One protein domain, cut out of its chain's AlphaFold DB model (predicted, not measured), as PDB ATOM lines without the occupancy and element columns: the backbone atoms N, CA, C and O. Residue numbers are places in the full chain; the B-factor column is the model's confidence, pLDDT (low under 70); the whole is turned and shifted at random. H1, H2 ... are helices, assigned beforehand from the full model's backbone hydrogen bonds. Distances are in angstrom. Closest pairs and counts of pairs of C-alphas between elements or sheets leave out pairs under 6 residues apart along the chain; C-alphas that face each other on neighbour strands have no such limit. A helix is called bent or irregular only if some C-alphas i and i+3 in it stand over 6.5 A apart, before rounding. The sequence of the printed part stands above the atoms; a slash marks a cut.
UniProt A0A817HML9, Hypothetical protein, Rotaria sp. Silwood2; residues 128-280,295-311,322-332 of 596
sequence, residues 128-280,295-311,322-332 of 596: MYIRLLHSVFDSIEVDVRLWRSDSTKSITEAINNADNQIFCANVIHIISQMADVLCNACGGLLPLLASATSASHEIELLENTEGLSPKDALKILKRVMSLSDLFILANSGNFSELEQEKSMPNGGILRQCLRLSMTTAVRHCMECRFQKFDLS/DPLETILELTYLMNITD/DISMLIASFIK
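What this domain is: This is residues 128 to 280, 295 to 311 and 322 to 332 of the 596 residues of the protein "Hypothetical protein" of Rotaria sp. Silwood2 (UniProt A0A817HML9). Three long helices cross as the core: H3, H5 and H7 pack on one another, with H5 in the middle. H1 lies on the side of H5 away from H7, H4 packs on H7, H8 packs across one end of this core, and the short H2 and H6 lie toward the other. The printed part has 181 residues with nine named helices, H1 to H9 in chain order, and no named strand; the class is all helix, the packing mostly crossed. It is compact, with a radius of gyration of the C-alphas of 17.3 A and spans of 52 by 37 by 31 A.

Where its parts are: H3, residues 162 to 185, is the longest helix, 35.0 A from C-alpha 162 at (14.336, -40.645, -40.792) to C-alpha 185; it is irregular, with C-alphas 163 and 166 7.3 A apart, and has a kink of 31 degrees near residue 179. H5, residues 214 to 233, measures 25.8 A, with a kink of 37 degrees near residue 227. H7, residues 252 to 274, measures 33.1 A and ends at (54.451, -27.753, -58.887). H1, residues 128 to 149, measures 31.4 A from (37.632, -17.613, -32.188). H8 is residues 296 to 310, 20.7 A; H4 is 189 to 197, H2 155 to 159, H6 240 to 245 and H9 324 to 327.

How they stand to each other: H3 touches H5, closest at the C-alphas of Leu 182 and Ala 217, 5.9 A, opposite ways at 36 degrees, only just a steep tilt. Residues 176 to 183 of H3 alone touch H7, closest at C-alphas 179 and 256, 5.9 A. H5, the hub, touches five helices. Residues 254 to 264 of H7 alone touch it, closest at C-alphas 228 and 257, 7.1 A. H1 and H5 only just touch, with 3 pairs of C-alphas within 8 A. H4 touches H7 at a shallow tilt of 29 degrees, closest at C-alphas 189 and 263, 5.2 A. Residues 301 to 305 of H8 alone touch H7, about perpendicular at 90 degrees, closest at C-alphas 271 and 301, 6.4 A. H2 touches H1, closest at C-alphas 148 and 155, 5.5 A. H6 is near H3 and H7, and H9 is near H5. Every O i to N i+4 pair is within hydrogen-bond range in H1, H2, H4, H6, H7 and H8, against 16 of 20 in H3 and 15 of 16 in H5; H9 is too short for such a pair.

The domain as a whole: The farthest C-alphas, of Thr 152 and Ser 200, are 54.4 A apart. Residues 281 to 294 and 312 to 321 are not printed; the gaps between C-alphas are 17.5 A and 14.3 A. The link from H4 to H5, residues 198 to 213, is long. Mean pLDDT of the printed part is 76.4; 51 residues are under 70, among them 199 to 211, 295 to 311 and 322 to 332.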
ATOM      1  N   MET A 128      38.601 -16.930 -33.055       68.94
ATOM      2  CA  MET A 128      37.632 -17.613 -32.188       68.94
ATOM      3  C   MET A 128      36.510 -18.296 -32.990       68.94
ATOM      4  O   MET A 128      36.111 -19.408 -32.648       68.94
ATOM      5  N   TYR A 129      36.052 -17.676 -34.086       74.75
ATOM      6  CA  TYR A 129      35.105 -18.286 -35.028       74.75
ATOM      7  C   TYR A 129      35.722 -19.538 -35.656       74.75
ATOM      8  O   TYR A 129      35.119 -20.606 -35.627       74.75
ATOM      9  N   ILE A 130      36.953 -19.425 -36.170       78.69
ATOM     10  CA  ILE A 130      37.672 -20.530 -36.823       78.69
ATOM     11  C   ILE A 130      37.846 -21.712 -35.853       78.69
ATOM     12  O   ILE A 130      37.582 -22.855 -36.223       78.69
ATOM     13  N   ARG A 131      38.201 -21.455 -34.585       77.50
ATOM     14  CA  ARG A 131      38.290 -22.496 -33.541       77.50
ATOM     15  C   ARG A 131      36.954 -23.184 -33.255       77.50
ATOM     16  O   ARG A 131      36.918 -24.411 -33.198       77.50
ATOM     17  N   LEU A 132      35.870 -22.421 -33.092       73.62
ATOM     18  CA  LEU A 132      34.540 -22.999 -32.880       73.62
ATOM     19  C   LEU A 132      34.112 -23.849 -34.078       73.62
ATOM     20  O   LEU A 132      33.660 -24.972 -33.893       73.62
ATOM     21  N   LEU A 133      34.289 -23.330 -35.292       80.12
ATOM     22  CA  LEU A 133      33.960 -24.019 -36.534       80.12
ATOM     23  C   LEU A 133      34.713 -25.354 -36.651       80.12
ATOM     24  O   LEU A 133      34.103 -26.373 -36.973       80.12
ATOM     25  N   HIS A 134      36.008 -25.377 -36.315       82.56
ATOM     26  CA  HIS A 134      36.757 -26.627 -36.194       82.56
ATOM     27  C   HIS A 134      36.107 -27.580 -35.180       82.56
ATOM     28  O   HIS A 134      35.857 -28.722 -35.544       82.56
ATOM     29  N   SER A 135      35.740 -27.115 -33.980       77.19
ATOM     30  CA  SER A 135      35.092 -27.950 -32.951       77.19
ATOM     31  C   SER A 135      33.701 -28.476 -33.347       77.19
ATOM     32  O   SER A 135      33.322 -29.590 -32.970       77.19
ATOM     33  N   VAL A 136      32.943 -27.716 -34.145       79.12
ATOM     34  CA  VAL A 136      31.673 -28.164 -34.740       79.12
ATOM     35  C   VAL A 136      31.933 -29.304 -35.727       79.12
ATOM     36  O   VAL A 136      31.324 -30.364 -35.588       79.12
ATOM     37  N   PHE A 137      32.890 -29.149 -36.649       82.88
ATOM     38  CA  PHE A 137      33.280 -30.228 -37.565       82.88
ATOM     39  C   PHE A 137      33.862 -31.447 -36.836       82.88
ATOM     40  O   PHE A 137      33.481 -32.567 -37.160       82.88
ATOM     41  N   ASP A 138      34.693 -31.257 -35.802       80.56
ATOM     42  CA  ASP A 138      35.223 -32.350 -34.970       80.56
ATOM     43  C   ASP A 138      34.087 -33.201 -34.384       80.56
ATOM     44  O   ASP A 138      34.215 -34.418 -34.264       80.56
ATOM     45  N   SER A 139      32.972 -32.553 -34.028       77.00
ATOM     46  CA  SER A 139      31.807 -33.184 -33.407       77.00
ATOM     47  C   SER A 139      30.904 -33.874 -34.432       77.00
ATOM     48  O   SER A 139      30.523 -35.016 -34.207       77.00
ATOM     49  N   ILE A 140      30.655 -33.246 -35.589       82.69
ATOM     50  CA  ILE A 140      29.968 -33.889 -36.724       82.69
ATOM     51  C   ILE A 140      30.732 -35.149 -37.155       82.69
ATOM     52  O   ILE A 140      30.136 -36.197 -37.393       82.69
ATOM     53  N   GLU A 141      32.062 -35.083 -37.200       83.25
ATOM     54  CA  GLU A 141      32.897 -36.245 -37.494       83.25
ATOM     55  C   GLU A 141      32.880 -37.295 -36.370       83.25
ATOM     56  O   GLU A 141      33.025 -38.474 -36.669       83.25
ATOM     57  N   VAL A 142      32.679 -36.933 -35.092       81.81
ATOM     58  CA  VAL A 142      32.436 -37.927 -34.023       81.81
ATOM     59  C   VAL A 142      31.134 -38.686 -34.279       81.81
ATOM     60  O   VAL A 142      31.165 -39.913 -34.255       81.81
ATOM     61  N   ASP A 143      30.027 -38.001 -34.577       81.56
ATOM     62  CA  ASP A 143      28.749 -38.660 -34.892       81.56
ATOM     63  C   ASP A 143      28.879 -39.574 -36.132       81.56
ATOM     64  O   ASP A 143      28.471 -40.736 -36.101       81.56
ATOM     65  N   VAL A 144      29.561 -39.111 -37.189       84.75
ATOM     66  CA  VAL A 144      29.874 -39.916 -38.388       84.75
ATOM     67  C   VAL A 144      30.738 -41.144 -38.063       84.75
ATOM     68  O   VAL A 144      30.488 -42.228 -38.596       84.75
ATOM     69  N   ARG A 145      31.741 -41.014 -37.183       83.31
ATOM     70  CA  ARG A 145      32.566 -42.149 -36.723       83.31
ATOM     71  C   ARG A 145      31.740 -43.159 -35.930       83.31
ATOM     72  O   ARG A 145      31.897 -44.356 -36.151       83.31
ATOM     73  N   LEU A 146      30.833 -42.695 -35.067       82.31
ATOM     74  CA  LEU A 146      29.920 -43.565 -34.323       82.31
ATOM     75  C   LEU A 146      29.019 -44.358 -35.280       82.31
ATOM     76  O   LEU A 146      28.946 -45.580 -35.155       82.31
ATOM     77  N   TRP A 147      28.432 -43.717 -36.296       84.38
ATOM     78  CA  TRP A 147      27.637 -44.407 -37.322       84.38
ATOM     79  C   TRP A 147      28.451 -45.405 -38.158       84.38
ATOM     80  O   TRP A 147      27.923 -46.446 -38.526       84.38
ATOM     81  N   ARG A 148      29.733 -45.129 -38.443       83.69
ATOM     82  CA  ARG A 148      30.626 -46.077 -39.142       83.69
ATOM     83  C   ARG A 148      31.057 -47.253 -38.252       83.69
ATOM     84  O   ARG A 148      31.403 -48.305 -38.776       83.69
ATOM     85  N   SER A 149      31.032 -47.083 -36.926       82.69
ATOM     86  CA  SER A 149      31.332 -48.142 -35.948       82.69
ATOM     87  C   SER A 149      30.135 -49.041 -35.602       82.69
ATOM     88  O   SER A 149      30.331 -50.136 -35.073       82.69
ATOM     89  N   ASP A 150      28.905 -48.614 -35.911       80.44
ATOM     90  CA  ASP A 150      27.704 -49.441 -35.771       80.44
ATOM     91  C   ASP A 150      27.650 -50.482 -36.899       80.44
ATOM     92  O   ASP A 150      27.149 -50.236 -37.996       80.44
ATOM     93  N   SER A 151      28.157 -51.681 -36.611       63.62
ATOM     94  CA  SER A 151      28.215 -52.801 -37.557       63.62
ATOM     95  C   SER A 151      26.848 -53.332 -38.014       63.62
ATOM     96  O   SER A 151      26.805 -54.245 -38.840       63.62
ATOM     97  N   THR A 152      25.732 -52.792 -37.508       70.06
ATOM     98  CA  THR A 152      24.379 -53.211 -37.903       70.06
ATOM     99  C   THR A 152      23.834 -52.494 -39.139       70.06
ATOM    100  O   THR A 152      22.875 -52.992 -39.728       70.06
ATOM    101  N   LYS A 153      24.420 -51.357 -39.547       74.50
ATOM    102  CA  LYS A 153      23.926 -50.511 -40.650       74.50
ATOM    103  C   LYS A 153      25.064 -49.968 -41.505       74.50
ATOM    104  O   LYS A 153      26.184 -49.788 -41.042       74.50
ATOM    105  N   SER A 154      24.772 -49.642 -42.762       85.44
ATOM    106  CA  SER A 154      25.735 -48.882 -43.574       85.44
ATOM    107  C   SER A 154      25.726 -47.389 -43.207       85.44
ATOM    108  O   SER A 154      24.686 -46.838 -42.848       85.44
ATOM    109  N   ILE A 155      26.855 -46.690 -43.367       86.19
ATOM    110  CA  ILE A 155      26.922 -45.228 -43.164       86.19
ATOM    111  C   ILE A 155      25.890 -44.473 -44.026       86.19
ATOM    112  O   ILE A 155      25.249 -43.535 -43.559       86.19
ATOM    113  N   THR A 156      25.660 -44.933 -45.259       85.94
ATOM    114  CA  THR A 156      24.641 -44.384 -46.164       85.94
ATOM    115  C   THR A 156      23.227 -44.601 -45.626       85.94
ATOM    116  O   THR A 156      22.401 -43.694 -45.685       85.94
ATOM    117  N   GLU A 157      22.932 -45.768 -45.061       86.56
ATOM    118  CA  GLU A 157      21.651 -46.064 -44.409       86.56
ATOM    119  C   GLU A 157      21.450 -45.234 -43.133       86.56
ATOM    120  O   GLU A 157      20.349 -44.744 -42.896       86.56
ATOM    121  N   ALA A 158      22.510 -44.988 -42.354       84.81
ATOM    122  CA  ALA A 158      22.459 -44.087 -41.204       84.81
ATOM    123  C   ALA A 158      22.151 -42.635 -41.620       84.81
ATOM    124  O   ALA A 158      21.291 -42.001 -41.009       84.81
ATOM    125  N   ILE A 159      22.779 -42.125 -42.687       86.62
ATOM    126  CA  ILE A 159      22.514 -40.783 -43.247       86.62
ATOM    127  C   ILE A 159      21.085 -40.671 -43.801       86.62
ATOM    128  O   ILE A 159      20.440 -39.636 -43.649       86.62
ATOM    129  N   ASN A 160      20.561 -41.733 -44.417       87.12
ATOM    130  CA  ASN A 160      19.215 -41.755 -44.996       87.12
ATOM    131  C   ASN A 160      18.119 -42.205 -43.998       87.12
ATOM    132  O   ASN A 160      16.957 -42.337 -44.380       87.12
ATOM    133  N   ASN A 161      18.449 -42.412 -42.715       85.12
ATOM    134  CA  ASN A 161      17.463 -42.720 -41.677       85.12
ATOM    135  C   ASN A 161      16.599 -41.489 -41.346       85.12
ATOM    136  O   ASN A 161      17.115 -40.374 -41.234       85.12
ATOM    137  N   ALA A 162      15.300 -41.698 -41.115       83.31
ATOM    138  CA  ALA A 162      14.336 -40.645 -40.792       83.31
ATOM    139  C   ALA A 162      14.748 -39.830 -39.551       83.31
ATOM    140  O   ALA A 162      14.725 -38.599 -39.589       83.31
ATOM    141  N   ASP A 163      15.207 -40.505 -38.491       82.31
ATOM    142  CA  ASP A 163      15.627 -39.871 -37.230       82.31
ATOM    143  C   ASP A 163      16.791 -38.878 -37.417       82.31
ATOM    144  O   ASP A 163      16.905 -37.891 -36.691       82.31
ATOM    145  N   ASN A 164      17.643 -39.125 -38.418       83.19
ATOM    146  CA  ASN A 164      18.862 -38.361 -38.679       83.19
ATOM    147  C   ASN A 164      18.663 -37.226 -39.700       83.19
ATOM    148  O   ASN A 164      19.590 -36.441 -39.911       83.19
ATOM    149  N   GLN A 165      17.484 -37.084 -40.324       79.81
ATOM    150  CA  GLN A 165      17.283 -36.090 -41.393       79.81
ATOM    151  C   GLN A 165      17.477 -34.645 -40.920       79.81
ATOM    152  O   GLN A 165      18.066 -33.847 -41.643       79.81
ATOM    153  N   ILE A 166      17.072 -34.314 -39.689       78.62
ATOM    154  CA  ILE A 166      17.266 -32.967 -39.116       78.62
ATOM    155  C   ILE A 166      18.762 -32.664 -38.924       78.62
ATOM    156  O   ILE A 166      19.216 -31.558 -39.213       78.62
ATOM    157  N   PHE A 167      19.549 -33.648 -38.481       80.00
ATOM    158  CA  PHE A 167      21.003 -33.512 -38.384       80.00
ATOM    159  C   PHE A 167      21.621 -33.311 -39.775       80.00
ATOM    160  O   PHE A 167      22.381 -32.366 -39.975       80.00
ATOM    161  N   CYS A 168      21.238 -34.140 -40.752       85.38
ATOM    162  CA  CYS A 168      21.746 -34.055 -42.122       85.38
ATOM    163  C   CYS A 168      21.418 -32.703 -42.775       85.38
ATOM    164  O   CYS A 168      22.309 -32.077 -43.341       85.38
ATOM    165  N   ALA A 169      20.182 -32.212 -42.633       82.12
ATOM    166  CA  ALA A 169      19.756 -30.889 -43.091       82.12
ATOM    167  C   ALA A 169      20.623 -29.761 -42.507       82.12
ATOM    168  O   ALA A 169      21.123 -28.913 -43.246       82.12
ATOM    169  N   ASN A 170      20.870 -29.784 -41.194       82.19
ATOM    170  CA  ASN A 170      21.699 -28.778 -40.532       82.19
ATOM    171  C   ASN A 170      23.174 -28.834 -40.990       82.19
ATOM    172  O   ASN A 170      23.808 -27.791 -41.146       82.19
ATOM    173  N   VAL A 171      23.722 -30.026 -41.258       84.94
ATOM    174  CA  VAL A 171      25.079 -30.177 -41.818       84.94
ATOM    175  C   VAL A 171      25.149 -29.670 -43.265       84.94
ATOM    176  O   VAL A 171      26.098 -28.967 -43.611       84.94
ATOM    177  N   ILE A 172      24.131 -29.937 -44.093       89.56
ATOM    178  CA  ILE A 172      24.022 -29.385 -45.456       89.56
ATOM    179  C   ILE A 172      23.965 -27.853 -45.422       89.56
ATOM    180  O   ILE A 172      24.659 -27.211 -46.210       89.56
ATOM    181  N   HIS A 173      23.208 -27.255 -44.495       84.31
ATOM    182  CA  HIS A 173      23.143 -25.797 -44.328       84.31
ATOM    183  C   HIS A 173      24.513 -25.186 -43.991       84.31
ATOM    184  O   HIS A 173      24.899 -24.196 -44.618       84.31
ATOM    185  N   ILE A 174      25.301 -25.805 -43.098       84.62
ATOM    186  CA  ILE A 174      26.685 -25.370 -42.817       84.62
ATOM    187  C   ILE A 174      27.584 -25.524 -44.051       84.62
ATOM    188  O   ILE A 174      28.311 -24.587 -44.384       84.62
ATOM    189  N   ILE A 175      27.534 -26.660 -44.759       90.94
ATOM    190  CA  ILE A 175      28.311 -26.872 -45.995       90.94
ATOM    191  C   ILE A 175      27.963 -25.797 -47.036       90.94
ATOM    192  O   ILE A 175      28.861 -25.179 -47.604       90.94
ATOM    193  N   SER A 176      26.673 -25.527 -47.238       90.50
ATOM    194  CA  SER A 176      26.162 -24.499 -48.147       90.50
ATOM    195  C   SER A 176      26.608 -23.086 -47.752       90.50
ATOM    196  O   SER A 176      26.931 -22.280 -48.624       90.50
ATOM    197  N   GLN A 177      26.689 -22.781 -46.452       84.38
ATOM    198  CA  GLN A 177      27.185 -21.487 -45.972       84.38
ATOM    199  C   GLN A 177      28.699 -21.334 -46.138       84.38
ATOM    200  O   GLN A 177      29.204 -20.258 -46.445       84.38
ATOM    201  N   MET A 178      29.434 -22.430 -45.980       87.12
ATOM    202  CA  MET A 178      30.876 -22.468 -46.186       87.12
ATOM    203  C   MET A 178      31.267 -22.462 -47.670       87.12
ATOM    204  O   MET A 178      32.365 -22.023 -47.997       87.12
ATOM    205  N   ALA A 179      30.402 -22.941 -48.567       91.06
ATOM    206  CA  ALA A 179      30.770 -23.293 -49.936       91.06
ATOM    207  C   ALA A 179      31.435 -22.156 -50.725       91.06
ATOM    208  O   ALA A 179      32.578 -22.289 -51.165       91.06
ATOM    209  N   ASP A 180      30.739 -21.032 -50.888       88.00
ATOM    210  CA  ASP A 180      31.227 -19.916 -51.704       88.00
ATOM    211  C   ASP A 180      32.338 -19.121 -51.000       88.00
ATOM    212  O   ASP A 180      33.285 -18.677 -51.650       88.00
ATOM    213  N   VAL A 181      32.299 -19.049 -49.665       87.38
ATOM    214  CA  VAL A 181      33.381 -18.481 -48.843       87.38
ATOM    215  C   VAL A 181      34.686 -19.242 -49.067       87.38
ATOM    216  O   VAL A 181      35.718 -18.627 -49.320       87.38
ATOM    217  N   LEU A 182      34.657 -20.577 -49.000       89.06
ATOM    218  CA  LEU A 182      35.843 -21.413 -49.192       89.06
ATOM    219  C   LEU A 182      36.338 -21.382 -50.636       89.06
ATOM    220  O   LEU A 182      37.550 -21.386 -50.845       89.06
ATOM    221  N   CYS A 183      35.430 -21.317 -51.619       89.44
ATOM    222  CA  CYS A 183      35.814 -21.129 -53.018       89.44
ATOM    223  C   CYS A 183      36.641 -19.848 -53.186       89.44
ATOM    224  O   CYS A 183      37.727 -19.902 -53.760       89.44
ATOM    225  N   ASN A 184      36.172 -18.727 -52.632       85.75
ATOM    226  CA  ASN A 184      36.856 -17.436 -52.718       85.75
ATOM    227  C   ASN A 184      38.168 -17.429 -51.912       85.75
ATOM    228  O   ASN A 184      39.230 -17.178 -52.478       85.75
ATOM    229  N   ALA A 185      38.127 -17.814 -50.633       83.94
ATOM    230  CA  ALA A 185      39.284 -17.804 -49.730       83.94
ATOM    231  C   ALA A 185      40.422 -18.763 -50.137       83.94
ATOM    232  O   ALA A 185      41.548 -18.630 -49.655       83.94
ATOM    233  N   CYS A 186      40.147 -19.730 -51.022       83.25
ATOM    234  CA  CYS A 186      41.153 -20.630 -51.591       83.25
ATOM    235  C   CYS A 186      41.715 -20.183 -52.956       83.25
ATOM    236  O   CYS A 186      42.584 -20.887 -53.475       83.25
ATOM    237  N   GLY A 187      41.246 -19.067 -53.536       79.19
ATOM    238  CA  GLY A 187      41.709 -18.530 -54.830       79.19
ATOM    239  C   GLY A 187      40.621 -18.105 -55.814       79.19
ATOM    240  O   GLY A 187      40.933 -17.458 -56.808       79.19
ATOM    241  N   GLY A 188      39.360 -18.462 -55.567       86.19
ATOM    242  CA  GLY A 188      38.282 -18.343 -56.547       86.19
ATOM    243  C   GLY A 188      38.443 -19.349 -57.695       86.19
ATOM    244  O   GLY A 188      39.542 -19.611 -58.178       86.19
ATOM    245  N   LEU A 189      37.338 -19.923 -58.178       90.50
ATOM    246  CA  LEU A 189      37.420 -20.947 -59.227       90.50
ATOM    247  C   LEU A 189      38.034 -20.408 -60.535       90.50
ATOM    248  O   LEU A 189      38.825 -21.104 -61.166       90.50
ATOM    249  N   LEU A 190      37.696 -19.179 -60.939       88.81
ATOM    250  CA  LEU A 190      38.166 -18.610 -62.207       88.81
ATOM    251  C   LEU A 190      39.651 -18.186 -62.177       88.81
ATOM    252  O   LEU A 190      40.364 -18.627 -63.078       88.81
ATOM    253  N   PRO A 191      40.172 -17.450 -61.168       85.88
ATOM    254  CA  PRO A 191      41.604 -17.135 -61.106       85.88
ATOM    255  C   PRO A 191      42.479 -18.384 -60.949       85.88
ATOM    256  O   PRO A 191      43.521 -18.494 -61.597       85.88
ATOM    257  N   LEU A 192      42.039 -19.384 -60.172       85.62
ATOM    258  CA  LEU A 192      42.729 -20.677 -60.093       85.62
ATOM    259  C   LEU A 192      42.738 -21.405 -61.443       85.62
ATOM    260  O   LEU A 192      43.777 -21.932 -61.839       85.62
ATOM    261  N   LEU A 193      41.616 -21.430 -62.173       88.50
ATOM    262  CA  LEU A 193      41.543 -22.080 -63.484       88.50
ATOM    263  C   LEU A 193      42.398 -21.345 -64.527       88.50
ATOM    264  O   LEU A 193      43.093 -22.005 -65.294       88.50
ATOM    265  N   ALA A 194      42.429 -20.009 -64.515       86.50
ATOM    266  CA  ALA A 194      43.350 -19.208 -65.326       86.50
ATOM    267  C   ALA A 194      44.820 -19.546 -65.004       86.50
ATOM    268  O   ALA A 194      45.611 -19.837 -65.899       86.50
ATOM    269  N   SER A 195      45.172 -19.644 -63.720       82.75
ATOM    270  CA  SER A 195      46.522 -20.012 -63.262       82.75
ATOM    271  C   SER A 195      46.921 -21.445 -63.648       82.75
ATOM    272  O   SER A 195      48.057 -21.715 -64.032       82.75
ATOM    273  N   ALA A 196      45.975 -22.387 -63.592       82.38
ATOM    274  CA  ALA A 196      46.164 -23.776 -64.012       82.38
ATOM    275  C   ALA A 196      46.163 -23.967 -65.544       82.38
ATOM    276  O   ALA A 196      46.487 -25.054 -66.035       82.38
ATOM    277  N   THR A 197      45.805 -22.928 -66.305       86.56
ATOM    278  CA  THR A 197      45.741 -22.949 -67.774       86.56
ATOM    279  C   THR A 197      46.753 -22.028 -68.451       86.56
ATOM    280  O   THR A 197      46.977 -22.186 -69.651       86.56
ATOM    281  N   SER A 198      47.420 -21.138 -67.709       82.88
ATOM    282  CA  SER A 198      48.446 -20.232 -68.228       82.88
ATOM    283  C   SER A 198      49.793 -20.925 -68.484       82.88
ATOM    284  O   SER A 198      50.132 -21.951 -67.880       82.88
ATOM    285  N   ALA A 199      50.576 -20.333 -69.393       66.62
ATOM    286  CA  ALA A 199      51.972 -20.698 -69.647       66.62
ATOM    287  C   ALA A 199      52.955 -19.948 -68.722       66.62
ATOM    288  O   ALA A 199      54.022 -20.473 -68.402       66.62
ATOM    289  N   SER A 200      52.595 -18.748 -68.247       59.69
ATOM    290  CA  SER A 200      53.438 -17.922 -67.363       59.69
ATOM    291  C   SER A 200      53.410 -18.351 -65.890       59.69
ATOM    292  O   SER A 200      54.297 -17.964 -65.143       59.69
ATOM    293  N   HIS A 201      52.430 -19.165 -65.474       58.69
ATOM    294  CA  HIS A 201      52.250 -19.678 -64.101       58.69
ATOM    295  C   HIS A 201      51.954 -18.623 -63.009       58.69
ATOM    296  O   HIS A 201      51.857 -18.970 -61.834       58.69
ATOM    297  N   GLU A 202      51.751 -17.362 -63.389       52.03
ATOM    298  CA  GLU A 202      51.300 -16.280 -62.507       52.03
ATOM    299  C   GLU A 202      49.850 -16.526 -62.029       52.03
ATOM    300  O   GLU A 202      48.998 -16.924 -62.828       52.03
ATOM    301  N   ILE A 203      49.574 -16.278 -60.738       54.53
ATOM    302  CA  ILE A 203      48.209 -16.125 -60.195       54.53
ATOM    303  C   ILE A 203      47.955 -14.628 -59.985       54.53
ATOM    304  O   ILE A 203      48.818 -13.932 -59.444       54.53
ATOM    305  N   GLU A 204      46.760 -14.143 -60.326       52.81
ATOM    306  CA  GLU A 204      46.261 -12.872 -59.787       52.81
ATOM    307  C   GLU A 204      46.212 -12.894 -58.245       52.81
ATOM    308  O   GLU A 204      46.101 -13.943 -57.605       52.81
ATOM    309  N   LEU A 205      46.348 -11.720 -57.628       53.75
ATOM    310  CA  LEU A 205      46.586 -11.603 -56.191       53.75
ATOM    311  C   LEU A 205      45.418 -12.175 -55.364       53.75
ATOM    312  O   LEU A 205      44.286 -11.713 -55.480       53.75
ATOM    313  N   LEU A 206      45.706 -13.135 -54.479       58.19
ATOM    314  CA  LEU A 206      44.705 -13.694 -53.567       58.19
ATOM    315  C   LEU A 206      44.220 -12.632 -52.568       58.19
ATOM    316  O   LEU A 206      44.933 -12.284 -51.623       58.19
ATOM    317  N   GLU A 207      42.985 -12.165 -52.736       54.09
ATOM    318  CA  GLU A 207      42.320 -11.333 -51.737       54.09
ATOM    319  C   GLU A 207      41.963 -12.166 -50.494       54.09
ATOM    320  O   GLU A 207      41.256 -13.174 -50.563       54.09
ATOM    321  N   ASN A 208      42.447 -11.739 -49.325       55.81
ATOM    322  CA  ASN A 208      42.118 -12.391 -48.058       55.81
ATOM    323  C   ASN A 208      40.636 -12.162 -47.730       55.81
ATOM    324  O   ASN A 208      40.257 -11.054 -47.349       55.81
ATOM    325  N   THR A 209      39.812 -13.209 -47.827       61.34
ATOM    326  CA  THR A 209      38.378 -13.156 -47.501       61.34
ATOM    327  C   THR A 209      38.166 -12.865 -46.012       61.34
ATOM    328  O   THR A 209      38.174 -13.767 -45.176       61.34
ATOM    329  N   GLU A 210      38.014 -11.582 -45.683       63.75
ATOM    330  CA  GLU A 210      37.548 -11.054 -44.396       63.75
ATOM    331  C   GLU A 210      38.129 -11.744 -43.144       63.75
ATOM    332  O   GLU A 210      37.426 -12.066 -42.193       63.75
ATOM    333  N   GLY A 211      39.446 -11.960 -43.118       68.38
ATOM    334  CA  GLY A 211      40.163 -12.509 -41.958       68.38
ATOM    335  C   GLY A 211      40.305 -14.035 -41.918       68.38
ATOM    336  O   GLY A 211      41.048 -14.540 -41.076       68.38
ATOM    337  N   LEU A 212      39.683 -14.777 -42.840       78.06
ATOM    338  CA  LEU A 212      39.954 -16.205 -43.003       78.06
ATOM    339  C   LEU A 212      41.303 -16.383 -43.714       78.06
ATOM    340  O   LEU A 212      41.478 -15.937 -44.846       78.06
ATOM    341  N   SER A 213      42.271 -17.027 -43.054       79.31
ATOM    342  CA  SER A 213      43.587 -17.250 -43.661       79.31
ATOM    343  C   SER A 213      43.511 -18.323 -44.763       79.31
ATOM    344  O   SER A 213      42.776 -19.301 -44.593       79.31
ATOM    345  N   PRO A 214      44.314 -18.238 -45.843       75.31
ATOM    346  CA  PRO A 214      44.334 -19.269 -46.890       75.31
ATOM    347  C   PRO A 214      44.731 -20.660 -46.364       75.31
ATOM    348  O   PRO A 214      44.312 -21.686 -46.902       75.31
ATOM    349  N   LYS A 215      45.511 -20.707 -45.271       76.25
ATOM    350  CA  LYS A 215      45.891 -21.947 -44.579       76.25
ATOM    351  C   LYS A 215      44.682 -22.623 -43.939       76.25
ATOM    352  O   LYS A 215      44.509 -23.833 -44.071       76.25
ATOM    353  N   ASP A 216      43.867 -21.844 -43.238       80.62
ATOM    354  CA  ASP A 216      42.720 -22.353 -42.490       80.62
ATOM    355  C   ASP A 216      41.531 -22.606 -43.425       80.62
ATOM    356  O   ASP A 216      40.867 -23.631 -43.291       80.62
ATOM    357  N   ALA A 217      41.346 -21.767 -44.454       84.56
ATOM    358  CA  ALA A 217      40.422 -22.017 -45.560       84.56
ATOM    359  C   ALA A 217      40.665 -23.395 -46.194       84.56
ATOM    360  O   ALA A 217      39.729 -24.172 -46.346       84.56
ATOM    361  N   LEU A 218      41.920 -23.751 -46.481       81.56
ATOM    362  CA  LEU A 218      42.266 -25.064 -47.029       81.56
ATOM    363  C   LEU A 218      42.001 -26.220 -46.049       81.56
ATOM    364  O   LEU A 218      41.448 -27.246 -46.449       81.56
ATOM    365  N   LYS A 219      42.343 -26.070 -44.763       82.25
ATOM    366  CA  LYS A 219      42.002 -27.081 -43.742       82.25
ATOM    367  C   LYS A 219      40.503 -27.339 -43.690       82.25
ATOM    368  O   LYS A 219      40.077 -28.490 -43.638       82.25
ATOM    369  N   ILE A 220      39.712 -26.273 -43.721       87.19
ATOM    370  CA  ILE A 220      38.258 -26.358 -43.704       87.19
ATOM    371  C   ILE A 220      37.744 -26.947 -45.028       87.19
ATOM    372  O   ILE A 220      36.882 -27.820 -44.988       87.19
ATOM    373  N   LEU A 221      38.315 -26.580 -46.182       89.75
ATOM    374  CA  LEU A 221      37.972 -27.146 -47.491       89.75
ATOM    375  C   LEU A 221      38.172 -28.670 -47.533       89.75
ATOM    376  O   LEU A 221      37.248 -29.367 -47.953       89.75
ATOM    377  N   LYS A 222      39.305 -29.204 -47.035       84.69
ATOM    378  CA  LYS A 222      39.525 -30.666 -46.916       84.69
ATOM    379  C   LYS A 222      38.338 -31.347 -46.200       84.69
ATOM    380  O   LYS A 222      37.812 -32.347 -46.691       84.69
ATOM    381  N   ARG A 223      37.890 -30.785 -45.067       89.31
ATOM    382  CA  ARG A 223      36.795 -31.328 -44.234       89.31
ATOM    383  C   ARG A 223      35.420 -31.162 -44.881       89.31
ATOM    384  O   ARG A 223      34.654 -32.116 -44.953       89.31
ATOM    385  N   VAL A 224      35.114 -29.971 -45.395       92.19
ATOM    386  CA  VAL A 224      33.828 -29.656 -46.039       92.19
ATOM    387  C   VAL A 224      33.622 -30.483 -47.309       92.19
ATOM    388  O   VAL A 224      32.494 -30.894 -47.572       92.19
ATOM    389  N   MET A 225      34.683 -30.821 -48.051       91.69
ATOM    390  CA  MET A 225      34.598 -31.776 -49.163       91.69
ATOM    391  C   MET A 225      34.220 -33.188 -48.695       91.69
ATOM    392  O   MET A 225      33.272 -33.760 -49.225       91.69
ATOM    393  N   SER A 226      34.889 -33.718 -47.666       90.06
ATOM    394  CA  SER A 226      34.555 -35.018 -47.055       90.06
ATOM    395  C   SER A 226      33.098 -35.078 -46.563       90.06
ATOM    396  O   SER A 226      32.359 -36.018 -46.862       90.06
ATOM    397  N   LEU A 227      32.635 -34.025 -45.882       91.19
ATOM    398  CA  LEU A 227      31.247 -33.926 -45.429       91.19
ATOM    399  C   LEU A 227      30.260 -33.739 -46.598       91.19
ATOM    400  O   LEU A 227      29.139 -34.236 -46.518       91.19
ATOM    401  N   SER A 228      30.658 -33.099 -47.703       94.44
ATOM    402  CA  SER A 228      29.832 -32.997 -48.919       94.44
ATOM    403  C   SER A 228      29.607 -34.362 -49.572       94.44
ATOM    404  O   SER A 228      28.478 -34.677 -49.954       94.44
ATOM    405  N   ASP A 229      30.649 -35.197 -49.649       91.88
ATOM    406  CA  ASP A 229      30.557 -36.550 -50.213       91.88
ATOM    407  C   ASP A 229      29.516 -37.405 -49.461       91.88
ATOM    408  O   ASP A 229      28.753 -38.152 -50.073       91.88
ATOM    409  N   LEU A 230      29.429 -37.244 -48.136       90.62
ATOM    410  CA  LEU A 230      28.463 -37.941 -47.283       90.62
ATOM    411  C   LEU A 230      27.068 -37.293 -47.299       90.62
ATOM    412  O   LEU A 230      26.082 -37.940 -47.651       90.62
ATOM    413  N   PHE A 231      26.964 -36.020 -46.916       91.38
ATOM    414  CA  PHE A 231      25.680 -35.376 -46.617       91.38
ATOM    415  C   PHE A 231      24.978 -34.768 -47.838       91.38
ATOM    416  O   PHE A 231      23.771 -34.529 -47.762       91.38
ATOM    417  N   ILE A 232      25.683 -34.562 -48.959       92.94
ATOM    418  CA  ILE A 232      25.096 -34.100 -50.231       92.94
ATOM    419  C   ILE A 232      25.084 -35.230 -51.273       92.94
ATOM    420  O   ILE A 232      24.044 -35.483 -51.880       92.94
ATOM    421  N   LEU A 233      26.208 -35.925 -51.490       90.94
ATOM    422  CA  LEU A 233      26.334 -36.875 -52.608       90.94
ATOM    423  C   LEU A 233      25.815 -38.291 -52.289       90.94
ATOM    424  O   LEU A 233      25.230 -38.922 -53.168       90.94
ATOM    425  N   ALA A 234      25.959 -38.777 -51.051       88.19
ATOM    426  CA  ALA A 234      25.390 -40.059 -50.602       88.19
ATOM    427  C   ALA A 234      23.986 -39.935 -49.958       88.19
ATOM    428  O   ALA A 234      23.359 -40.940 -49.606       88.19
ATOM    429  N   ASN A 235      23.467 -38.714 -49.818       88.06
ATOM    430  CA  ASN A 235      22.138 -38.439 -49.278       88.06
ATOM    431  C   ASN A 235      21.075 -38.418 -50.391       88.06
ATOM    432  O   ASN A 235      21.250 -37.738 -51.403       88.06
ATOM    433  N   SER A 236      19.957 -39.122 -50.196       85.69
ATOM    434  CA  SER A 236      18.838 -39.202 -51.149       85.69
ATOM    435  C   SER A 236      17.678 -38.231 -50.865       85.69
ATOM    436  O   SER A 236      16.791 -38.090 -51.706       85.69
ATOM    437  N   GLY A 237      17.674 -37.525 -49.725       83.00
ATOM    438  CA  GLY A 237      16.614 -36.577 -49.352       83.00
ATOM    439  C   GLY A 237      16.506 -35.378 -50.305       83.00
ATOM    440  O   GLY A 237      17.510 -34.882 -50.813       83.00
ATOM    441  N   ASN A 238      15.297 -34.890 -50.585       84.75
ATOM    442  CA  ASN A 238      15.105 -33.779 -51.523       84.75
ATOM    443  C   ASN A 238      15.611 -32.447 -50.931       84.75
ATOM    444  O   ASN A 238      15.159 -32.027 -49.870       84.75
ATOM    445  N   PHE A 239      16.501 -31.748 -51.641       88.50
ATOM    446  CA  PHE A 239      17.051 -30.459 -51.202       88.50
ATOM    447  C   PHE A 239      16.111 -29.264 -51.426       88.50
ATOM    448  O   PHE A 239      16.383 -28.188 -50.904       88.50
ATOM    449  N   SER A 240      14.997 -29.438 -52.149       86.62
ATOM    450  CA  SER A 240      14.074 -28.350 -52.529       86.62
ATOM    451  C   SER A 240      13.581 -27.501 -51.350       86.62
ATOM    452  O   SER A 240      13.341 -26.309 -51.523       86.62
ATOM    453  N   GLU A 241      13.409 -28.101 -50.168       84.12
ATOM    454  CA  GLU A 241      13.007 -27.384 -48.950       84.12
ATOM    455  C   GLU A 241      14.172 -26.561 -48.383       84.12
ATOM    456  O   GLU A 241      14.014 -25.367 -48.149       84.12
ATOM    457  N   LEU A 242      15.369 -27.150 -48.263       84.12
ATOM    458  CA  LEU A 242      16.584 -26.464 -47.797       84.12
ATOM    459  C   LEU A 242      16.954 -25.277 -48.701       84.12
ATOM    460  O   LEU A 242      17.357 -24.220 -48.221       84.12
ATOM    461  N   GLU A 243      16.776 -25.434 -50.013       88.50
ATOM    462  CA  GLU A 243      17.014 -24.370 -50.987       88.50
ATOM    463  C   GLU A 243      15.989 -23.235 -50.848       88.50
ATOM    464  O   GLU A 243      16.379 -22.070 -50.876       88.50
ATOM    465  N   GLN A 244      14.711 -23.543 -50.593       86.69
ATOM    466  CA  GLN A 244      13.693 -22.527 -50.294       86.69
ATOM    467  C   GLN A 244      13.969 -21.792 -48.976       86.69
ATOM    468  O   GLN A 244      13.872 -20.566 -48.944       86.69
ATOM    469  N   GLU A 245      14.367 -22.500 -47.913       79.06
ATOM    470  CA  GLU A 245      14.755 -21.879 -46.636       79.06
ATOM    471  C   GLU A 245      15.889 -20.864 -46.810       79.06
ATOM    472  O   GLU A 245      15.877 -19.808 -46.180       79.06
ATOM    473  N   LYS A 246      16.837 -21.168 -47.704       75.88
ATOM    474  CA  LYS A 246      17.999 -20.333 -48.013       75.88
ATOM    475  C   LYS A 246      17.767 -19.338 -49.162       75.88
ATOM    476  O   LYS A 246      18.701 -18.691 -49.628       75.88
ATOM    477  N   SER A 247      16.526 -19.201 -49.645       84.12
ATOM    478  CA  SER A 247      16.166 -18.366 -50.808       84.12
ATOM    479  C   SER A 247      16.985 -18.661 -52.082       84.12
ATOM    480  O   SER A 247      17.162 -17.796 -52.943       84.12
ATOM    481  N   MET A 248      17.489 -19.889 -52.222       84.50
ATOM    482  CA  MET A 248      18.249 -20.342 -53.381       84.50
ATOM    483  C   MET A 248      17.323 -20.837 -54.501       84.50
ATOM    484  O   MET A 248      16.377 -21.580 -54.239       84.50
ATOM    485  N   PRO A 249      17.607 -20.510 -55.776       87.19
ATOM    486  CA  PRO A 249      16.918 -21.133 -56.899       87.19
ATOM    487  C   PRO A 249      17.339 -22.604 -57.033       87.19
ATOM    488  O   PRO A 249      18.526 -22.907 -56.887       87.19
ATOM    489  N   ASN A 250      16.393 -23.488 -57.371       84.88
ATOM    490  CA  ASN A 250      16.546 -24.952 -57.405       84.88
ATOM    491  C   ASN A 250      17.910 -25.424 -57.947       84.88
ATOM    492  O   ASN A 250      18.377 -24.950 -58.990       84.88
ATOM    493  N   GLY A 251      18.560 -26.347 -57.241       87.62
ATOM    494  CA  GLY A 251      19.916 -26.825 -57.518       87.62
ATOM    495  C   GLY A 251      21.029 -25.888 -57.044       87.62
ATOM    496  O   GLY A 251      22.164 -26.006 -57.510       87.62
ATOM    497  N   GLY A 252      20.723 -24.923 -56.175       90.88
ATOM    498  CA  GLY A 252      21.696 -24.027 -55.551       90.88
ATOM    499  C   GLY A 252      22.779 -24.789 -54.792       90.88
ATOM    500  O   GLY A 252      23.964 -24.537 -55.020       90.88
ATOM    501  N   ILE A 253      22.384 -25.786 -53.997       92.75
ATOM    502  CA  ILE A 253      23.294 -26.601 -53.181       92.75
ATOM    503  C   ILE A 253      24.193 -27.470 -54.073       92.75
ATOM    504  O   ILE A 253      25.398 -27.561 -53.836       92.75
ATOM    505  N   LEU A 254      23.668 -28.036 -55.166       93.31
ATOM    506  CA  LEU A 254      24.489 -28.799 -56.116       93.31
ATOM    507  C   LEU A 254      25.400 -27.914 -56.978       93.31
ATOM    508  O   LEU A 254      26.523 -28.320 -57.272       93.31
ATOM    509  N   ARG A 255      24.996 -26.683 -57.324       94.44
ATOM    510  CA  ARG A 255      25.901 -25.711 -57.971       94.44
ATOM    511  C   ARG A 255      27.014 -25.241 -57.027       94.44
ATOM    512  O   ARG A 255      28.137 -25.055 -57.484       94.44
ATOM    513  N   GLN A 256      26.734 -25.090 -55.732       95.06
ATOM    514  CA  GLN A 256      27.751 -24.840 -54.704       95.06
ATOM    515  C   GLN A 256      28.715 -26.026 -54.550       95.06
ATOM    516  O   GLN A 256      29.930 -25.844 -54.612       95.06
ATOM    517  N   CYS A 257      28.187 -27.248 -54.437       95.94
ATOM    518  CA  CYS A 257      28.980 -28.477 -54.377       95.94
ATOM    519  C   CYS A 257      29.855 -28.662 -55.634       95.94
ATOM    520  O   CYS A 257      31.007 -29.095 -55.535       95.94
ATOM    521  N   LEU A 258      29.363 -28.247 -56.809       96.75
ATOM    522  CA  LEU A 258      30.153 -28.222 -58.039       96.75
ATOM    523  C   LEU A 258      31.303 -27.211 -57.979       96.75
ATOM    524  O   LEU A 258      32.434 -27.581 -58.290       96.75
ATOM    525  N   ARG A 259      31.050 -25.966 -57.547       95.38
ATOM    526  CA  ARG A 259      32.106 -24.948 -57.394       95.38
ATOM    527  C   ARG A 259      33.187 -25.399 -56.411       95.38
ATOM    528  O   ARG A 259      34.370 -25.284 -56.733       95.38
ATOM    529  N   LEU A 260      32.799 -25.982 -55.275       95.38
ATOM    530  CA  LEU A 260      33.719 -26.578 -54.299       95.38
ATOM    531  C   LEU A 260      34.565 -27.708 -54.911       95.38
ATOM    532  O   LEU A 260      35.792 -27.702 -54.786       95.38
ATOM    533  N   SER A 261      33.921 -28.650 -55.608       95.56
ATOM    534  CA  SER A 261      34.588 -29.799 -56.234       95.56
ATOM    535  C   SER A 261      35.568 -29.368 -57.323       95.56
ATOM    536  O   SER A 261      36.703 -29.836 -57.345       95.56
ATOM    537  N   MET A 262      35.168 -28.432 -58.188       96.00
ATOM    538  CA  MET A 262      36.035 -27.865 -59.223       96.00
ATOM    539  C   MET A 262      37.209 -27.079 -58.619       96.00
ATOM    540  O   MET A 262      38.341 -27.254 -59.057       96.00
ATOM    541  N   THR A 263      36.977 -26.266 -57.582       92.31
ATOM    542  CA  THR A 263      38.039 -25.505 -56.890       92.31
ATOM    543  C   THR A 263      39.079 -26.447 -56.274       92.31
ATOM    544  O   THR A 263      40.284 -26.252 -56.432       92.31
ATOM    545  N   THR A 264      38.609 -27.512 -55.625       90.88
ATOM    546  CA  THR A 264      39.436 -28.584 -55.056       90.88
ATOM    547  C   THR A 264      40.247 -29.307 -56.142       90.88
ATOM    548  O   THR A 264      41.467 -29.417 -56.034       90.88
ATOM    549  N   ALA A 265      39.600 -29.695 -57.242       91.75
ATOM    550  CA  ALA A 265      40.229 -30.354 -58.384       91.75
ATOM    551  C   ALA A 265      41.305 -29.495 -59.083       91.75
ATOM    552  O   ALA A 265      42.385 -29.994 -59.404       91.75
ATOM    553  N   VAL A 266      41.062 -28.192 -59.282       89.50
ATOM    554  CA  VAL A 266      42.066 -27.274 -59.857       89.50
ATOM    555  C   VAL A 266      43.266 -27.134 -58.927       89.50
ATOM    556  O   VAL A 266      44.404 -27.196 -59.392       89.50
ATOM    557  N   ARG A 267      43.042 -27.029 -57.611       84.44
ATOM    558  CA  ARG A 267      44.133 -27.026 -56.628       84.44
ATOM    559  C   ARG A 267      44.982 -28.298 -56.698       84.44
ATOM    560  O   ARG A 267      46.205 -28.183 -56.692       84.44
ATOM    561  N   HIS A 268      44.372 -29.482 -56.823       85.69
ATOM    562  CA  HIS A 268      45.119 -30.732 -57.022       85.69
ATOM    563  C   HIS A 268      45.939 -30.701 -58.315       85.69
ATOM    564  O   HIS A 268      47.109 -31.077 -58.304       85.69
ATOM    565  N   CYS A 269      45.358 -30.223 -59.421       83.38
ATOM    566  CA  CYS A 269      46.058 -30.075 -60.698       83.38
ATOM    567  C   CYS A 269      47.267 -29.127 -60.581       83.38
ATOM    568  O   CYS A 269      48.339 -29.429 -61.108       83.38
ATOM    569  N   MET A 270      47.128 -28.005 -59.864       77.62
ATOM    570  CA  MET A 270      48.236 -27.086 -59.589       77.62
ATOM    571  C   MET A 270      49.321 -27.763 -58.744       77.62
ATOM    572  O   MET A 270      50.464 -27.826 -59.183       77.62
ATOM    573  N   GLU A 271      48.986 -28.346 -57.591       74.94
ATOM    574  CA  GLU A 271      49.947 -29.056 -56.730       74.94
ATOM    575  C   GLU A 271      50.675 -30.187 -57.490       74.94
ATOM    576  O   GLU A 271      51.903 -30.287 -57.425       74.94
ATOM    577  N   CYS A 272      49.968 -30.934 -58.348       73.94
ATOM    578  CA  CYS A 272      50.559 -31.914 -59.264       73.94
ATOM    579  C   CYS A 272      51.521 -31.298 -60.300       73.94
ATOM    580  O   CYS A 272      52.464 -31.975 -60.720       73.94
ATOM    581  N   ARG A 273      51.312 -30.055 -60.764       68.75
ATOM    582  CA  ARG A 273      52.258 -29.338 -61.648       68.75
ATOM    583  C   ARG A 273      53.497 -28.887 -60.861       68.75
ATOM    584  O   ARG A 273      54.611 -29.166 -61.302       68.75
ATOM    585  N   PHE A 274      53.333 -28.297 -59.674       61.38
ATOM    586  CA  PHE A 274      54.451 -27.753 -58.887       61.38
ATOM    587  C   PHE A 274      55.360 -28.812 -58.252       61.38
ATOM    588  O   PHE A 274      56.576 -28.624 -58.242       61.38
ATOM    589  N   GLN A 275      54.829 -29.970 -57.842       59.03
ATOM    590  CA  GLN A 275      55.650 -31.078 -57.324       59.03
ATOM    591  C   GLN A 275      56.688 -31.591 -58.349       59.03
ATOM    592  O   GLN A 275      57.722 -32.137 -57.967       59.03
ATOM    593  N   LYS A 276      56.451 -31.383 -59.656       53.59
ATOM    594  CA  LYS A 276      57.409 -31.711 -60.732       53.59
ATOM    595  C   LYS A 276      58.467 -30.630 -60.965       53.59
ATOM    596  O   LYS A 276      59.462 -30.903 -61.629       53.59
ATOM    597  N   PHE A 277      58.234 -29.415 -60.473       48.59
ATOM    598  CA  PHE A 277      59.086 -28.256 -60.724       48.59
ATOM    599  C   PHE A 277      60.102 -28.021 -59.604       48.59
ATOM    600  O   PHE A 277      61.200 -27.541 -59.882       48.59
ATOM    601  N   ASP A 278      59.754 -28.345 -58.349       48.56
ATOM    602  CA  ASP A 278      60.574 -27.927 -57.210       48.56
ATOM    603  C   ASP A 278      60.483 -28.815 -55.954       48.56
ATOM    604  O   ASP A 278      59.970 -28.415 -54.914       48.56
ATOM    605  N   LEU A 279      61.039 -30.027 -56.018       46.12
ATOM    606  CA  LEU A 279      61.339 -30.815 -54.809       46.12
ATOM    607  C   LEU A 279      62.764 -30.557 -54.273       46.12
ATOM    608  O   LEU A 279      63.129 -31.034 -53.199       46.12
ATOM    609  N   SER A 280      63.596 -29.826 -55.024       42.69
ATOM    610  CA  SER A 280      65.039 -29.705 -54.780       42.69
ATOM    611  C   SER A 280      65.459 -28.445 -54.019       42.69
ATOM    612  O   SER A 280      66.513 -28.482 -53.384       42.69
ATOM    613  N   ASP A 295      55.971 -15.674 -53.339       52.38
ATOM    614  CA  ASP A 295      54.707 -15.570 -54.057       52.38
ATOM    615  C   ASP A 295      53.566 -16.164 -53.204       52.38
ATOM    616  O   ASP A 295      53.776 -17.161 -52.493       52.38
ATOM    617  N   PRO A 296      52.336 -15.614 -53.272       50.69
ATOM    618  CA  PRO A 296      51.174 -16.227 -52.632       50.69
ATOM    619  C   PRO A 296      51.007 -17.681 -53.084       50.69
ATOM    620  O   PRO A 296      50.747 -18.554 -52.265       50.69
ATOM    621  N   LEU A 297      51.272 -17.938 -54.370       52.69
ATOM    622  CA  LEU A 297      51.425 -19.249 -54.998       52.69
ATOM    623  C   LEU A 297      52.352 -20.187 -54.203       52.69
ATOM    624  O   LEU A 297      51.898 -21.225 -53.721       52.69
ATOM    625  N   GLU A 298      53.632 -19.816 -54.048       54.25
ATOM    626  CA  GLU A 298      54.637 -20.617 -53.335       54.25
ATOM    627  C   GLU A 298      54.165 -20.900 -51.907       54.25
ATOM    628  O   GLU A 298      54.187 -22.044 -51.466       54.25
ATOM    629  N   THR A 299      53.630 -19.883 -51.228       55.25
ATOM    630  CA  THR A 299      53.126 -19.994 -49.855       55.25
ATOM    631  C   THR A 299      51.917 -20.935 -49.753       55.25
ATOM    632  O   THR A 299      51.859 -21.765 -48.850       55.25
ATOM    633  N   ILE A 300      50.943 -20.862 -50.666       54.03
ATOM    634  CA  ILE A 300      49.746 -21.726 -50.672       54.03
ATOM    635  C   ILE A 300      50.125 -23.184 -50.951       54.03
ATOM    636  O   ILE A 300      49.553 -24.098 -50.351       54.03
ATOM    637  N   LEU A 301      51.087 -23.416 -51.843       56.44
ATOM    638  CA  LEU A 301      51.552 -24.753 -52.212       56.44
ATOM    639  C   LEU A 301      52.452 -25.359 -51.138       56.44
ATOM    640  O   LEU A 301      52.210 -26.491 -50.739       56.44
ATOM    641  N   GLU A 302      53.392 -24.592 -50.589       56.03
ATOM    642  CA  GLU A 302      54.179 -24.952 -49.406       56.03
ATOM    643  C   GLU A 302      53.259 -25.298 -48.228       56.03
ATOM    644  O   GLU A 302      53.447 -26.323 -47.583       56.03
ATOM    645  N   LEU A 303      52.197 -24.521 -47.988       55.19
ATOM    646  CA  LEU A 303      51.203 -24.832 -46.959       55.19
ATOM    647  C   LEU A 303      50.374 -26.087 -47.266       55.19
ATOM    648  O   LEU A 303      50.071 -26.834 -46.337       55.19
ATOM    649  N   THR A 304      50.007 -26.329 -48.528       55.72
ATOM    650  CA  THR A 304      49.266 -27.538 -48.938       55.72
ATOM    651  C   THR A 304      50.138 -28.786 -48.758       55.72
ATOM    652  O   THR A 304      49.728 -29.741 -48.098       55.72
ATOM    653  N   TYR A 305      51.374 -28.726 -49.253       56.22
ATOM    654  CA  TYR A 305      52.387 -29.771 -49.170       56.22
ATOM    655  C   TYR A 305      52.789 -30.072 -47.720       56.22
ATOM    656  O   TYR A 305      52.770 -31.228 -47.309       56.22
ATOM    657  N   LEU A 306      53.058 -29.046 -46.903       49.16
ATOM    658  CA  LEU A 306      53.367 -29.222 -45.481       49.16
ATOM    659  C   LEU A 306      52.188 -29.802 -44.696       49.16
ATOM    660  O   LEU A 306      52.425 -30.581 -43.780       49.16
ATOM    661  N   MET A 307      50.935 -29.482 -45.048       52.38
ATOM    662  CA  MET A 307      49.780 -30.158 -44.443       52.38
ATOM    663  C   MET A 307      49.751 -31.646 -44.800       52.38
ATOM    664  O   MET A 307      49.594 -32.467 -43.905       52.38
ATOM    665  N   ASN A 308      49.999 -31.991 -46.066       49.44
ATOM    666  CA  ASN A 308      50.098 -33.381 -46.519       49.44
ATOM    667  C   ASN A 308      51.308 -34.143 -45.922       49.44
ATOM    668  O   ASN A 308      51.309 -35.368 -45.964       49.44
ATOM    669  N   ILE A 309      52.311 -33.455 -45.355       44.12
ATOM    670  CA  ILE A 309      53.407 -34.069 -44.576       44.12
ATOM    671  C   ILE A 309      53.020 -34.238 -43.103       44.12
ATOM    672  O   ILE A 309      53.180 -35.326 -42.559       44.12
ATOM    673  N   THR A 310      52.468 -33.205 -42.452       44.22
ATOM    674  CA  THR A 310      52.119 -33.277 -41.018       44.22
ATOM    675  C   THR A 310      51.003 -34.273 -40.698       44.22
ATOM    676  O   THR A 310      50.850 -34.653 -39.538       44.22
ATOM    677  N   ASP A 311      50.239 -34.699 -41.707       45.16
ATOM    678  CA  ASP A 311      49.272 -35.792 -41.585       45.16
ATOM    679  C   ASP A 311      49.989 -37.167 -41.433       45.16
ATOM    680  O   ASP A 311      49.474 -38.034 -40.731       45.16
ATOM    681  N   ASP A 322      40.675 -46.464 -41.589       44.34
ATOM    682  CA  ASP A 322      39.652 -46.258 -42.632       44.34
ATOM    683  C   ASP A 322      39.166 -44.785 -42.750       44.34
ATOM    684  O   ASP A 322      38.404 -44.411 -43.646       44.34
ATOM    685  N   ILE A 323      39.632 -43.925 -41.835       42.97
ATOM    686  CA  ILE A 323      39.422 -42.467 -41.800       42.97
ATOM    687  C   ILE A 323      40.692 -41.724 -42.225       42.97
ATOM    688  O   ILE A 323      40.594 -40.725 -42.936       42.97
ATOM    689  N   SER A 324      41.880 -42.235 -41.896       38.50
ATOM    690  CA  SER A 324      43.132 -41.719 -42.451       38.50
ATOM    691  C   SER A 324      43.183 -41.959 -43.959       38.50
ATOM    692  O   SER A 324      43.574 -41.057 -44.682       38.50
ATOM    693  N   MET A 325      42.611 -43.049 -44.493       41.59
ATOM    694  CA  MET A 325      42.383 -43.197 -45.948       41.59
ATOM    695  C   MET A 325      41.502 -42.077 -46.561       41.59
ATOM    696  O   MET A 325      41.584 -41.812 -47.767       41.59
ATOM    697  N   LEU A 326      40.667 -41.432 -45.741       41.78
ATOM    698  CA  LEU A 326      39.702 -40.383 -46.101       41.78
ATOM    699  C   LEU A 326      40.281 -38.958 -45.926       41.78
ATOM    700  O   LEU A 326      39.696 -37.994 -46.418       41.78
ATOM    701  N   ILE A 327      41.437 -38.832 -45.261       44.16
ATOM    702  CA  ILE A 327      42.190 -37.582 -45.030       44.16
ATOM    703  C   ILE A 327      43.524 -37.568 -45.811       44.16
ATOM    704  O   ILE A 327      43.989 -36.496 -46.216       44.16
ATOM    705  N   ALA A 328      44.101 -38.750 -46.059       42.59
ATOM    706  CA  ALA A 328      45.337 -38.986 -46.799       42.59
ATOM    707  C   ALA A 328      45.331 -38.289 -48.158       42.59
ATOM    708  O   ALA A 328      44.290 -38.187 -48.814       42.59
ATOM    709  N   SER A 329      46.522 -37.839 -48.569       52.75
ATOM    710  CA  SER A 329      46.756 -36.938 -49.701       52.75
ATOM    711  C   SER A 329      45.776 -37.159 -50.859       52.75
ATOM    712  O   SER A 329      45.761 -38.206 -51.510       52.75
ATOM    713  N   PHE A 330      44.954 -36.138 -51.127       57.09
ATOM    714  CA  PHE A 330      43.937 -36.172 -52.184       57.09
ATOM    715  C   PHE A 330      44.555 -36.518 -53.550       57.09
ATOM    716  O   PHE A 330      43.924 -37.172 -54.382       57.09
ATOM    717  N   ILE A 331      45.820 -36.131 -53.746       66.56
ATOM    718  CA  ILE A 331      46.676 -36.586 -54.837       66.56
ATOM    719  C   ILE A 331      47.178 -37.999 -54.542       66.56
ATOM    720  O   ILE A 331      47.986 -38.213 -53.638       66.56
ATOM    721  N   LYS A 332      46.733 -38.948 -55.370       69.06
ATOM    722  CA  LYS A 332      47.234 -40.333 -55.413       69.06
ATOM    723  C   LYS A 332      47.974 -40.629 -56.723       69.06
ATOM    724  O   LYS A 332      48.879 -41.453 -56.743       69.06
TER     725      LYS A 332